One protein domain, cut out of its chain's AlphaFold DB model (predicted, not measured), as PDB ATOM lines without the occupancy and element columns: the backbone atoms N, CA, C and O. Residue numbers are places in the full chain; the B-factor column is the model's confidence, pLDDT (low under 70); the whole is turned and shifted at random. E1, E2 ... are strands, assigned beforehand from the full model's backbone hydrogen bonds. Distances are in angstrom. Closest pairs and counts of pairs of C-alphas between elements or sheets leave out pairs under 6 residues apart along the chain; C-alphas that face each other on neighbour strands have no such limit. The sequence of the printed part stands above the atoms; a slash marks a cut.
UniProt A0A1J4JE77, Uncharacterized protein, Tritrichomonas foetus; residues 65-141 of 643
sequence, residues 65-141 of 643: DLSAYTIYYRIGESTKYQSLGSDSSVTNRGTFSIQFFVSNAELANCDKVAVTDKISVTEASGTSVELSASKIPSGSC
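What this domain is: This is residues 65 to 141 of the 643 residues of an uncharacterized protein of Tritrichomonas foetus (UniProt A0A1J4JE77). Little regular structure: a small antiparallel sheet, order E1, E3, E4, with long E3 in the middle and E2 and E5 outside it. Residues 82 to 83 and 113 to 114, in long loops, pair with E1 and E3. The printed part has 77 residues, no named helix and strands E1 to E5 in order, 29 residues in all: class all strand. It is compact, radius of gyration of the C-alphas 12.6 A, spanning 37 by 24 by 21 A.

Where its parts are: E3 is residues 96 to 103, 23.2 A long. E1, residues 70 to 75, 17.0 A, begins at C-alpha (93.448, 115.069, 34.967). E4 is residues 119 to 121, 6.4 A; E2 is residues 89 to 93, 13.5 A. E5, residues 125 to 131, 18.6 A, ends at C-alpha (97.680, 121.931, 43.774).

How they stand to each other: E3 is antiparallel to E1 at 157 degrees; N 72 and O 101 are within hydrogen-bond range, 2.8 A. E3 and E4 form a hairpin, antiparallel at 138 degrees, with N 119 and O 98 at 2.8 A. E2 and E3 meet only through their link. E3 and E5 are only just apart, closest C-alphas 8.3 A.

The domain as a whole: The printed part has no cut. Links E1 to E2 and E3 to E4 are long. Residue 125 alone is under pLDDT 70.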
ATOM      1  N   ASP A  65     104.307 118.349  39.087       90.25
ATOM      2  CA  ASP A  65     104.140 116.962  39.541       90.25
ATOM      3  C   ASP A  65     102.735 116.380  39.267       90.25
ATOM      4  O   ASP A  65     102.559 115.164  39.248       90.25
ATOM      5  N   LEU A  66     101.744 117.224  38.955       92.38
ATOM      6  CA  LEU A  66     100.395 116.814  38.552       92.38
ATOM      7  C   LEU A  66     100.224 116.668  37.027       92.38
ATOM      8  O   LEU A  66      99.097 116.634  36.526       92.38
ATOM      9  N   SER A  67     101.312 116.636  36.252       89.06
ATOM     10  CA  SER A  67     101.260 116.571  34.780       89.06
ATOM     11  C   SER A  67     100.583 115.301  34.249       89.06
ATOM     12  O   SER A  67      99.833 115.390  33.281       89.06
ATOM     13  N   ALA A  68     100.765 114.163  34.925       89.44
ATOM     14  CA  ALA A  68     100.148 112.879  34.583       89.44
ATOM     15  C   ALA A  68      98.680 112.740  35.040       89.44
ATOM     16  O   ALA A  68      98.062 111.701  34.821       89.44
ATOM     17  N   TYR A  69      98.111 113.763  35.690       93.75
ATOM     18  CA  TYR A  69      96.764 113.717  36.255       93.75
ATOM     19  C   TYR A  69      95.812 114.685  35.549       93.75
ATOM     20  O   TYR A  69      96.138 115.854  35.299       93.75
ATOM     21  N   THR A  70      94.585 114.218  35.329       93.75
ATOM     22  CA  THR A  70      93.448 115.069  34.967       93.75
ATOM     23  C   THR A  70      92.870 115.672  36.241       93.75
ATOM     24  O   THR A  70      92.478 114.943  37.153       93.75
ATOM     25  N   ILE A  71      92.818 117.002  36.324       95.12
ATOM     26  CA  ILE A  71      92.281 117.711  37.490       95.12
ATOM     27  C   ILE A  71      90.796 117.979  37.262       95.12
ATOM     28  O   ILE A  71      90.408 118.526  36.233       95.12
ATOM     29  N   TYR A  72      89.975 117.643  38.247       95.69
ATOM     30  CA  TYR A  72      88.556 117.959  38.280       95.69
ATOM     31  C   TYR A  72      88.245 118.907  39.434       95.69
ATOM     32  O   TYR A  72      88.954 118.946  40.436       95.69
ATOM     33  N   TYR A  73      87.142 119.638  39.335       95.69
ATOM     34  CA  TYR A  73      86.575 120.391  40.444       95.69
ATOM     35  C   TYR A  73      85.063 120.199  40.533       95.69
ATOM     36  O   TYR A  73      84.391 119.859  39.554       95.69
ATOM     37  N   ARG A  74      84.514 120.439  41.725       95.44
ATOM     38  CA  ARG A  74      83.069 120.573  41.947       95.44
ATOM     39  C   ARG A  74      82.786 121.855  42.712       95.44
ATOM     40  O   ARG A  74      83.539 122.202  43.619       95.44
ATOM     41  N   ILE A  75      81.700 122.528  42.352       93.50
ATOM     42  CA  ILE A  75      81.230 123.739  43.026       93.50
ATOM     43  C   ILE A  75      80.050 123.373  43.933       93.50
ATOM     44  O   ILE A  75      79.121 122.687  43.499       93.50
ATOM     45  N   GLY A  76      80.074 123.835  45.182       90.75
ATOM     46  CA  GLY A  76      79.044 123.552  46.176       90.75
ATOM     47  C   GLY A  76      78.974 122.071  46.547       90.75
ATOM     48  O   GLY A  76      79.981 121.370  46.626       90.75
ATOM     49  N   GLU A  77      77.746 121.587  46.726       88.75
ATOM     50  CA  GLU A  77      77.434 120.166  46.943       88.75
ATOM     51  C   GLU A  77      77.118 119.426  45.627       88.75
ATOM     52  O   GLU A  77      76.456 118.389  45.626       88.75
ATOM     53  N   SER A  78      77.554 119.958  44.478       85.94
ATOM     54  CA  SER A  78      77.319 119.321  43.178       85.94
ATOM     55  C   SER A  78      77.966 117.932  43.108       85.94
ATOM     56  O   SER A  78      79.137 117.754  43.444       85.94
ATOM     57  N   THR A  79      77.227 116.952  42.584       86.62
ATOM     58  CA  THR A  79      77.748 115.618  42.233       86.62
ATOM     59  C   THR A  79      78.446 115.595  40.871       86.62
ATOM     60  O   THR A  79      79.074 114.600  40.512       86.62
ATOM     61  N   LYS A  80      78.345 116.684  40.095       90.75
ATOM     62  CA  LYS A  80      78.983 116.811  38.782       90.75
ATOM     63  C   LYS A  80      80.402 117.348  38.927       90.75
ATOM     64  O   LYS A  80      80.599 118.445  39.451       90.75
ATOM     65  N   TYR A  81      81.349 116.589  38.387       93.56
ATOM     66  CA  TYR A  81      82.753 116.961  38.256       93.56
ATOM     67  C   TYR A  81      82.965 117.684  36.928       93.56
ATOM     68  O   TYR A  81      82.504 117.214  35.887       93.56
ATOM     69  N   GLN A  82      83.660 118.814  36.963       94.56
ATOM     70  CA  GLN A  82      84.090 119.553  35.777       94.56
ATOM     71  C   GLN A  82      85.603 119.418  35.653       94.56
ATOM     72  O   GLN A  82      86.301 119.522  36.658       94.56
ATOM     73  N   SER A  83      86.116 119.142  34.453       92.75
ATOM     74  CA  SER A  83      87.566 119.124  34.237       92.75
ATOM     75  C   SER A  83      88.090 120.552  34.319       92.75
ATOM     76  O   SER A  83      87.550 121.444  33.666       92.75
ATOM     77  N   LEU A  84      89.152 120.762  35.089       92.69
ATOM     78  CA  LEU A  84      89.929 121.989  35.013       92.69
ATOM     79  C   LEU A  84      90.700 121.953  33.687       92.69
ATOM     80  O   LEU A  84      91.491 121.037  33.457       92.69
ATOM     81  N   GLY A  85      90.383 122.880  32.782       85.12
ATOM     82  CA  GLY A  85      91.044 122.997  31.482       85.12
ATOM     83  C   GLY A  85      92.470 123.545  31.597       85.12
ATOM     84  O   GLY A  85      93.067 123.559  32.671       85.12
ATOM     85  N   SER A  86      93.017 124.036  30.482       81.12
ATOM     86  CA  SER A  86      94.286 124.786  30.483       81.12
ATOM     87  C   SER A  86      94.215 126.068  31.316       81.12
ATOM     88  O   SER A  86      95.236 126.553  31.805       81.12
ATOM     89  N   ASP A  87      93.010 126.609  31.480       74.50
ATOM     90  CA  ASP A  87      92.774 127.840  32.211       74.50
ATOM     91  C   ASP A  87      92.910 127.570  33.711       74.50
ATOM     92  O   ASP A  87      92.153 126.814  34.321       74.50
ATOM     93  N   SER A  88      93.913 128.202  34.315       83.94
ATOM     94  CA  SER A  88      94.258 128.085  35.734       83.94
ATOM     95  C   SER A  88      93.301 128.881  36.627       83.94
ATOM     96  O   SER A  88      93.722 129.473  37.617       83.94
ATOM     97  N   SER A  89      92.016 128.956  36.282       89.81
ATOM     98  CA  SER A  89      91.036 129.718  37.052       89.81
ATOM     99  C   SER A  89      89.625 129.167  36.917       89.81
ATOM    100  O   SER A  89      89.208 128.774  35.831       89.81
ATOM    101  N   VAL A  90      88.867 129.204  38.014       90.44
ATOM    102  CA  VAL A  90      87.430 128.908  38.022       90.44
ATOM    103  C   VAL A  90      86.682 130.160  38.457       90.44
ATOM    104  O   VAL A  90      86.935 130.695  39.539       90.44
ATOM    105  N   THR A  91      85.751 130.613  37.621       88.88
ATOM    106  CA  THR A  91      84.942 131.807  37.875       88.88
ATOM    107  C   THR A  91      83.487 131.421  38.090       88.88
ATOM    108  O   THR A  91      82.930 130.608  37.351       88.88
ATOM    109  N   ASN A  92      82.855 132.007  39.104       89.44
ATOM    110  CA  ASN A  92      81.430 131.840  39.358       89.44
ATOM    111  C   ASN A  92      80.787 133.169  39.779       89.44
ATOM    112  O   ASN A  92      81.456 134.086  40.256       89.44
ATOM    113  N   ARG A  93      79.473 133.287  39.591       85.12
ATOM    114  CA  ARG A  93      78.702 134.474  39.971       85.12
ATOM    115  C   ARG A  93      78.277 134.362  41.434       85.12
ATOM    116  O   ARG A  93      77.493 133.483  41.781       85.12
ATOM    117  N   GLY A  94      78.748 135.287  42.270       84.75
ATOM    118  CA  GLY A  94      78.529 135.243  43.721       84.75
ATOM    119  C   GLY A  94      79.507 134.329  44.467       84.75
ATOM    120  O   GLY A  94      80.313 133.627  43.864       84.75
ATOM    121  N   THR A  95      79.438 134.352  45.799       86.75
ATOM    122  CA  THR A  95      80.282 133.517  46.665       86.75
ATOM    123  C   THR A  95      79.966 132.033  46.475       86.75
ATOM    124  O   THR A  95      78.791 131.666  46.407       86.75
ATOM    125  N   PHE A  96      80.976 131.167  46.455       92.69
ATOM    126  CA  PHE A  96      80.794 129.724  46.253       92.69
ATOM    127  C   PHE A  96      81.822 128.902  47.030       92.69
ATOM    128  O   PHE A  96      82.859 129.421  47.429       92.69
ATOM    129  N   SER A  97      81.550 127.611  47.232       92.12
ATOM    130  CA  SER A  97      82.560 126.655  47.690       92.12
ATOM    131  C   SER A  97      83.051 125.792  46.531       92.12
ATOM    132  O   SER A  97      82.282 125.482  45.621       92.12
ATOM    133  N   ILE A  98      84.325 125.410  46.539       94.88
ATOM    134  CA  ILE A  98      84.940 124.569  45.507       94.88
ATOM    135  C   ILE A  98      85.863 123.527  46.134       94.88
ATOM    136  O   ILE A  98      86.499 123.782  47.152       94.88
ATOM    137  N   GLN A  99      85.934 122.341  45.535       96.50
ATOM    138  CA  GLN A  99      86.885 121.298  45.913       96.50
ATOM    139  C   GLN A  99      87.522 120.700  44.661       96.50
ATOM    140  O   GLN A  99      86.814 120.469  43.678       96.50
ATOM    141  N   PHE A 100      88.830 120.441  44.717       96.38
ATOM    142  CA  PHE A 100      89.602 119.885  43.609       96.38
ATOM    143  C   PHE A 100      89.900 118.398  43.808       96.38
ATOM    144  O   PHE A 100      90.101 117.923  44.929       96.38
ATOM    145  N   PHE A 101      89.938 117.678  42.692       96.50
ATOM    146  CA  PHE A 101      90.140 116.239  42.600       96.50
ATOM    147  C   PHE A 101      91.122 115.915  41.477       96.50
ATOM    148  O   PHE A 101      91.257 116.690  40.533       96.50
ATOM    149  N   VAL A 102      91.754 114.751  41.535       95.69
ATOM    150  CA  VAL A 102      92.613 114.233  40.464       95.69
ATOM    151  C   VAL A 102      92.158 112.850  40.015       95.69
ATOM    152  O   VAL A 102      91.683 112.061  40.832       95.69
ATOM    153  N   SER A 103      92.333 112.546  38.728       93.94
ATOM    154  CA  SER A 103      92.275 111.177  38.208       93.94
ATOM    155  C   SER A 103      93.493 110.852  37.344       93.94
ATOM    156  O   SER A 103      93.995 111.721  36.631       93.94
ATOM    157  N   ASN A 104      93.922 109.591  37.355       90.88
ATOM    158  CA  ASN A 104      94.877 109.015  36.409       90.88
ATOM    159  C   ASN A 104      94.466 107.560  36.116       90.88
ATOM    160  O   ASN A 104      94.486 106.717  37.007       90.88
ATOM    161  N   ALA A 105      94.086 107.263  34.870       83.69
ATOM    162  CA  ALA A 105      93.584 105.943  34.477       83.69
ATOM    163  C   ALA A 105      94.652 104.827  34.511       83.69
ATOM    164  O   ALA A 105      94.309 103.643  34.515       83.69
ATOM    165  N   GLU A 106      95.935 105.192  34.541       81.69
ATOM    166  CA  GLU A 106      97.064 104.258  34.595       81.69
ATOM    167  C   GLU A 106      97.383 103.799  36.028       81.69
ATOM    168  O   GLU A 106      98.124 102.835  36.216       81.69
ATOM    169  N   LEU A 107      96.792 104.441  37.042       83.38
ATOM    170  CA  LEU A 107      97.038 104.173  38.460       83.38
ATOM    171  C   LEU A 107      95.795 103.570  39.138       83.38
ATOM    172  O   LEU A 107      94.655 103.937  38.854       83.38
ATOM    173  N   ALA A 108      96.008 102.646  40.071       78.06
ATOM    174  CA  ALA A 108      94.960 102.083  40.911       78.06
ATOM    175  C   ALA A 108      94.434 103.119  41.917       78.06
ATOM    176  O   ALA A 108      95.178 103.956  42.432       78.06
ATOM    177  N   ASN A 109      93.133 103.040  42.221       84.75
ATOM    178  CA  ASN A 109      92.449 103.926  43.172       84.75
ATOM    179  C   ASN A 109      92.654 105.420  42.856       84.75
ATOM    180  O   ASN A 109      92.872 106.230  43.756       84.75
ATOM    181  N   CYS A 110      92.635 105.770  41.566       90.56
ATOM    182  CA  CYS A 110      92.913 107.117  41.075       90.56
ATOM    183  C   CYS A 110      91.790 107.676  40.195       90.56
ATOM    184  O   CYS A 110      92.056 108.265  39.149       90.56
ATOM    185  N   ASP A 111      90.528 107.482  40.582       92.81
ATOM    186  CA  ASP A 111      89.408 108.210  39.977       92.81
ATOM    187  C   ASP A 111      88.842 109.230  40.969       92.81
ATOM    188  O   ASP A 111      88.301 108.863  42.010       92.81
ATOM    189  N   LYS A 112      88.980 110.519  40.636       92.50
ATOM    190  CA  LYS A 112      88.459 111.685  41.364       92.50
ATOM    191  C   LYS A 112      88.801 111.640  42.850       92.50
ATOM    192  O   LYS A 112      87.938 111.769  43.716       92.50
ATOM    193  N   VAL A 113      90.087 111.501  43.137       93.69
ATOM    194  CA  VAL A 113      90.641 111.558  44.490       93.69
ATOM    195  C   VAL A 113      90.742 113.019  44.913       93.69
ATOM    196  O   VAL A 113      91.333 113.823  44.197       93.69
ATOM    197  N   ALA A 114      90.156 113.386  46.053       94.19
ATOM    198  CA  ALA A 114      90.192 114.763  46.544       94.19
ATOM    199  C   ALA A 114      91.624 115.174  46.921       94.19
ATOM    200  O   ALA A 114      92.290 114.457  47.661       94.19
ATOM    201  N   VAL A 115      92.068 116.340  46.443       94.69
ATOM    202  CA  VAL A 115      93.405 116.904  46.739       94.69
ATOM    203  C   VAL A 115      93.346 118.204  47.539       94.69
ATOM    204  O   VAL A 115      94.370 118.759  47.928       94.69
ATOM    205  N   THR A 116      92.142 118.708  47.797       93.00
ATOM    206  CA  THR A 116      91.905 119.833  48.704       93.00
ATOM    207  C   THR A 116      90.702 119.547  49.585       93.00
ATOM    208  O   THR A 116      89.798 118.797  49.203       93.00
ATOM    209  N   ASP A 117      90.632 120.224  50.728       92.31
ATOM    210  CA  ASP A 117      89.363 120.430  51.424       92.31
ATOM    211  C   ASP A 117      88.441 121.354  50.606       92.31
ATOM    212  O   ASP A 117      88.831 121.903  49.566       92.31
ATOM    213  N   LYS A 118      87.191 121.516  51.052       93.31
ATOM    214  CA  LYS A 118      86.267 122.503  50.475       93.31
ATOM    215  C   LYS A 118      86.771 123.918  50.785       93.31
ATOM    216  O   LYS A 118      86.920 124.285  51.945       93.31
ATOM    217  N   ILE A 119      86.984 124.715  49.745       93.69
ATOM    218  CA  ILE A 119      87.471 126.097  49.814       93.69
ATOM    219  C   ILE A 119      86.287 127.038  49.605       93.69
ATOM    220  O   ILE A 119      85.606 126.931  48.588       93.69
ATOM    221  N   SER A 120      86.046 127.963  50.533       90.88
ATOM    222  CA  SER A 120      85.018 129.005  50.395       90.88
ATOM    223  C   SER A 120      85.605 130.260  49.745       90.88
ATOM    224  O   SER A 120      86.531 130.858  50.285       90.88
ATOM    225  N   VAL A 121      85.051 130.677  48.606       90.81
ATOM    226  CA  VAL A 121      85.453 131.872  47.852       90.81
ATOM    227  C   VAL A 121      84.452 132.991  48.143       90.81
ATOM    228  O   VAL A 121      83.317 132.964  47.661       90.81
ATOM    229  N   THR A 122      84.860 133.958  48.968       86.44
ATOM    230  CA  THR A 122      84.000 135.051  49.463       86.44
ATOM    231  C   THR A 122      84.439 136.449  49.030       86.44
ATOM    232  O   THR A 122      83.766 137.417  49.370       86.44
ATOM    233  N   GLU A 123      85.524 136.573  48.259       82.50
ATOM    234  CA  GLU A 123      86.040 137.844  47.728       82.50
ATOM    235  C   GLU A 123      86.137 137.793  46.196       82.50
ATOM    236  O   GLU A 123      86.544 136.777  45.634       82.50
ATOM    237  N   ALA A 124      85.739 138.876  45.514       72.75
ATOM    238  CA  ALA A 124      85.553 138.899  44.055       72.75
ATOM    239  C   ALA A 124      86.844 138.600  43.258       72.75
ATOM    240  O   ALA A 124      86.797 138.055  42.158       72.75
ATOM    241  N   SER A 125      88.020 138.875  43.822       68.69
ATOM    242  CA  SER A 125      89.303 138.546  43.196       68.69
ATOM    243  C   SER A 125      90.393 138.443  44.262       68.69
ATOM    244  O   SER A 125      90.712 139.453  44.885       68.69
ATOM    245  N   GLY A 126      90.973 137.255  44.471       70.69
ATOM    246  CA  GLY A 126      92.117 137.116  45.385       70.69
ATOM    247  C   GLY A 126      92.418 135.717  45.924       70.69
ATOM    248  O   GLY A 126      93.514 135.497  46.434       70.69
ATOM    249  N   THR A 127      91.508 134.746  45.811       84.38
ATOM    250  CA  THR A 127      91.784 133.388  46.303       84.38
ATOM    251  C   THR A 127      92.660 132.632  45.301       84.38
ATOM    252  O   THR A 127      92.258 132.401  44.161       84.38
ATOM    253  N   SER A 128      93.861 132.239  45.723       89.06
ATOM    254  CA  SER A 128      94.739 131.335  44.974       89.06
ATOM    255  C   SER A 128      94.864 130.016  45.729       89.06
ATOM    256  O   SER A 128      95.042 130.018  46.947       89.06
ATOM    257  N   VAL A 129      94.774 128.896  45.019       92.81
ATOM    258  CA  VAL A 129      95.014 127.559  45.564       92.81
ATOM    259  C   VAL A 129      96.126 126.886  44.782       92.81
ATOM    260  O   VAL A 129      96.080 126.793  43.560       92.81
ATOM    261  N   GLU A 130      97.131 126.395  45.494       93.00
ATOM    262  CA  GLU A 130      98.180 125.573  44.904       93.00
ATOM    263  C   GLU A 130      97.784 124.093  44.975       93.00
ATOM    264  O   GLU A 130      97.384 123.605  46.039       93.00
ATOM    265  N   LEU A 131      97.899 123.374  43.860       94.19
ATOM    266  CA  LEU A 131      97.680 121.931  43.774       94.19
ATOM    267  C   LEU A 131      99.011 121.234  43.488       94.19
ATOM    268  O   LEU A 131      99.700 121.600  42.538       94.19
ATOM    269  N   SER A 132      99.341 120.211  44.276       92.62
ATOM    270  CA  SER A 132     100.538 119.377  44.109       92.62
ATOM    271  C   SER A 132     100.224 117.903  44.367       92.62
ATOM    272  O   SER A 132      99.265 117.582  45.078       92.62
ATOM    273  N   ALA A 133     101.041 116.998  43.824       89.12
ATOM    274  CA  ALA A 133     100.897 115.553  44.022       89.12
ATOM    275  C   ALA A 133     101.068 115.151  45.496       89.12
ATOM    276  O   ALA A 133     100.440 114.203  45.956       89.12
ATOM    277  N   SER A 134     101.825 115.928  46.281       89.62
ATOM    278  CA  SER A 134     101.967 115.726  47.732       89.62
ATOM    279  C   SER A 134     100.659 115.887  48.521       89.62
ATOM    280  O   SER A 134     100.611 115.519  49.692       89.62
ATOM    281  N   LYS A 135      99.614 116.466  47.914       92.19
ATOM    282  CA  LYS A 135      98.274 116.579  48.508       92.19
ATOM    283  C   LYS A 135      97.357 115.405  48.152       92.19
ATOM    284  O   LYS A 135      96.230 115.362  48.638       92.19
ATOM    285  N   ILE A 136      97.815 114.460  47.325       92.12
ATOM    286  CA  ILE A 136      97.097 113.210  47.067       92.12
ATOM    287  C   ILE A 136      97.189 112.347  48.337       92.12
ATOM    288  O   ILE A 136      98.297 112.071  48.802       92.12
ATOM    289  N   PRO A 137      96.057 111.919  48.926       88.81
ATOM    290  CA  PRO A 137      96.055 111.072  50.113       88.81
ATOM    291  C   PRO A 137      96.879 109.793  49.915       88.81
ATOM    292  O   PRO A 137      96.743 109.102  48.902       88.81
ATOM    293  N   SER A 138      97.700 109.441  50.909       81.56
ATOM    294  CA  SER A 138      98.494 108.206  50.895       81.56
ATOM    295  C   SER A 138      97.605 106.977  50.669       81.56
ATOM    296  O   SER A 138      96.611 106.804  51.374       81.56
ATOM    297  N   GLY A 139      97.973 106.121  49.710       79.81
ATOM    298  CA  GLY A 139      97.204 104.930  49.320       79.81
ATOM    299  C   GLY A 139      96.226 105.148  48.157       79.81
ATOM    300  O   GLY A 139      95.644 104.183  47.667       79.81
ATOM    301  N   SER A 140      96.070 106.388  47.686       83.94
ATOM    302  CA  SER A 140      95.381 106.702  46.429       83.94
ATOM    303  C   SER A 140      96.392 106.858  45.294       83.94
ATOM    304  O   SER A 140      97.524 107.274  45.536       83.94
ATOM    305  N   CYS A 141      95.986 106.566  44.058       83.94
ATOM    306  CA  CYS A 141      96.847 106.703  42.880       83.94
ATOM    307  C   CYS A 141      98.174 105.932  42.967       83.94
ATOM    308  O   CYS A 141      99.240 106.482  42.699       83.94
TER     309      CYS A 141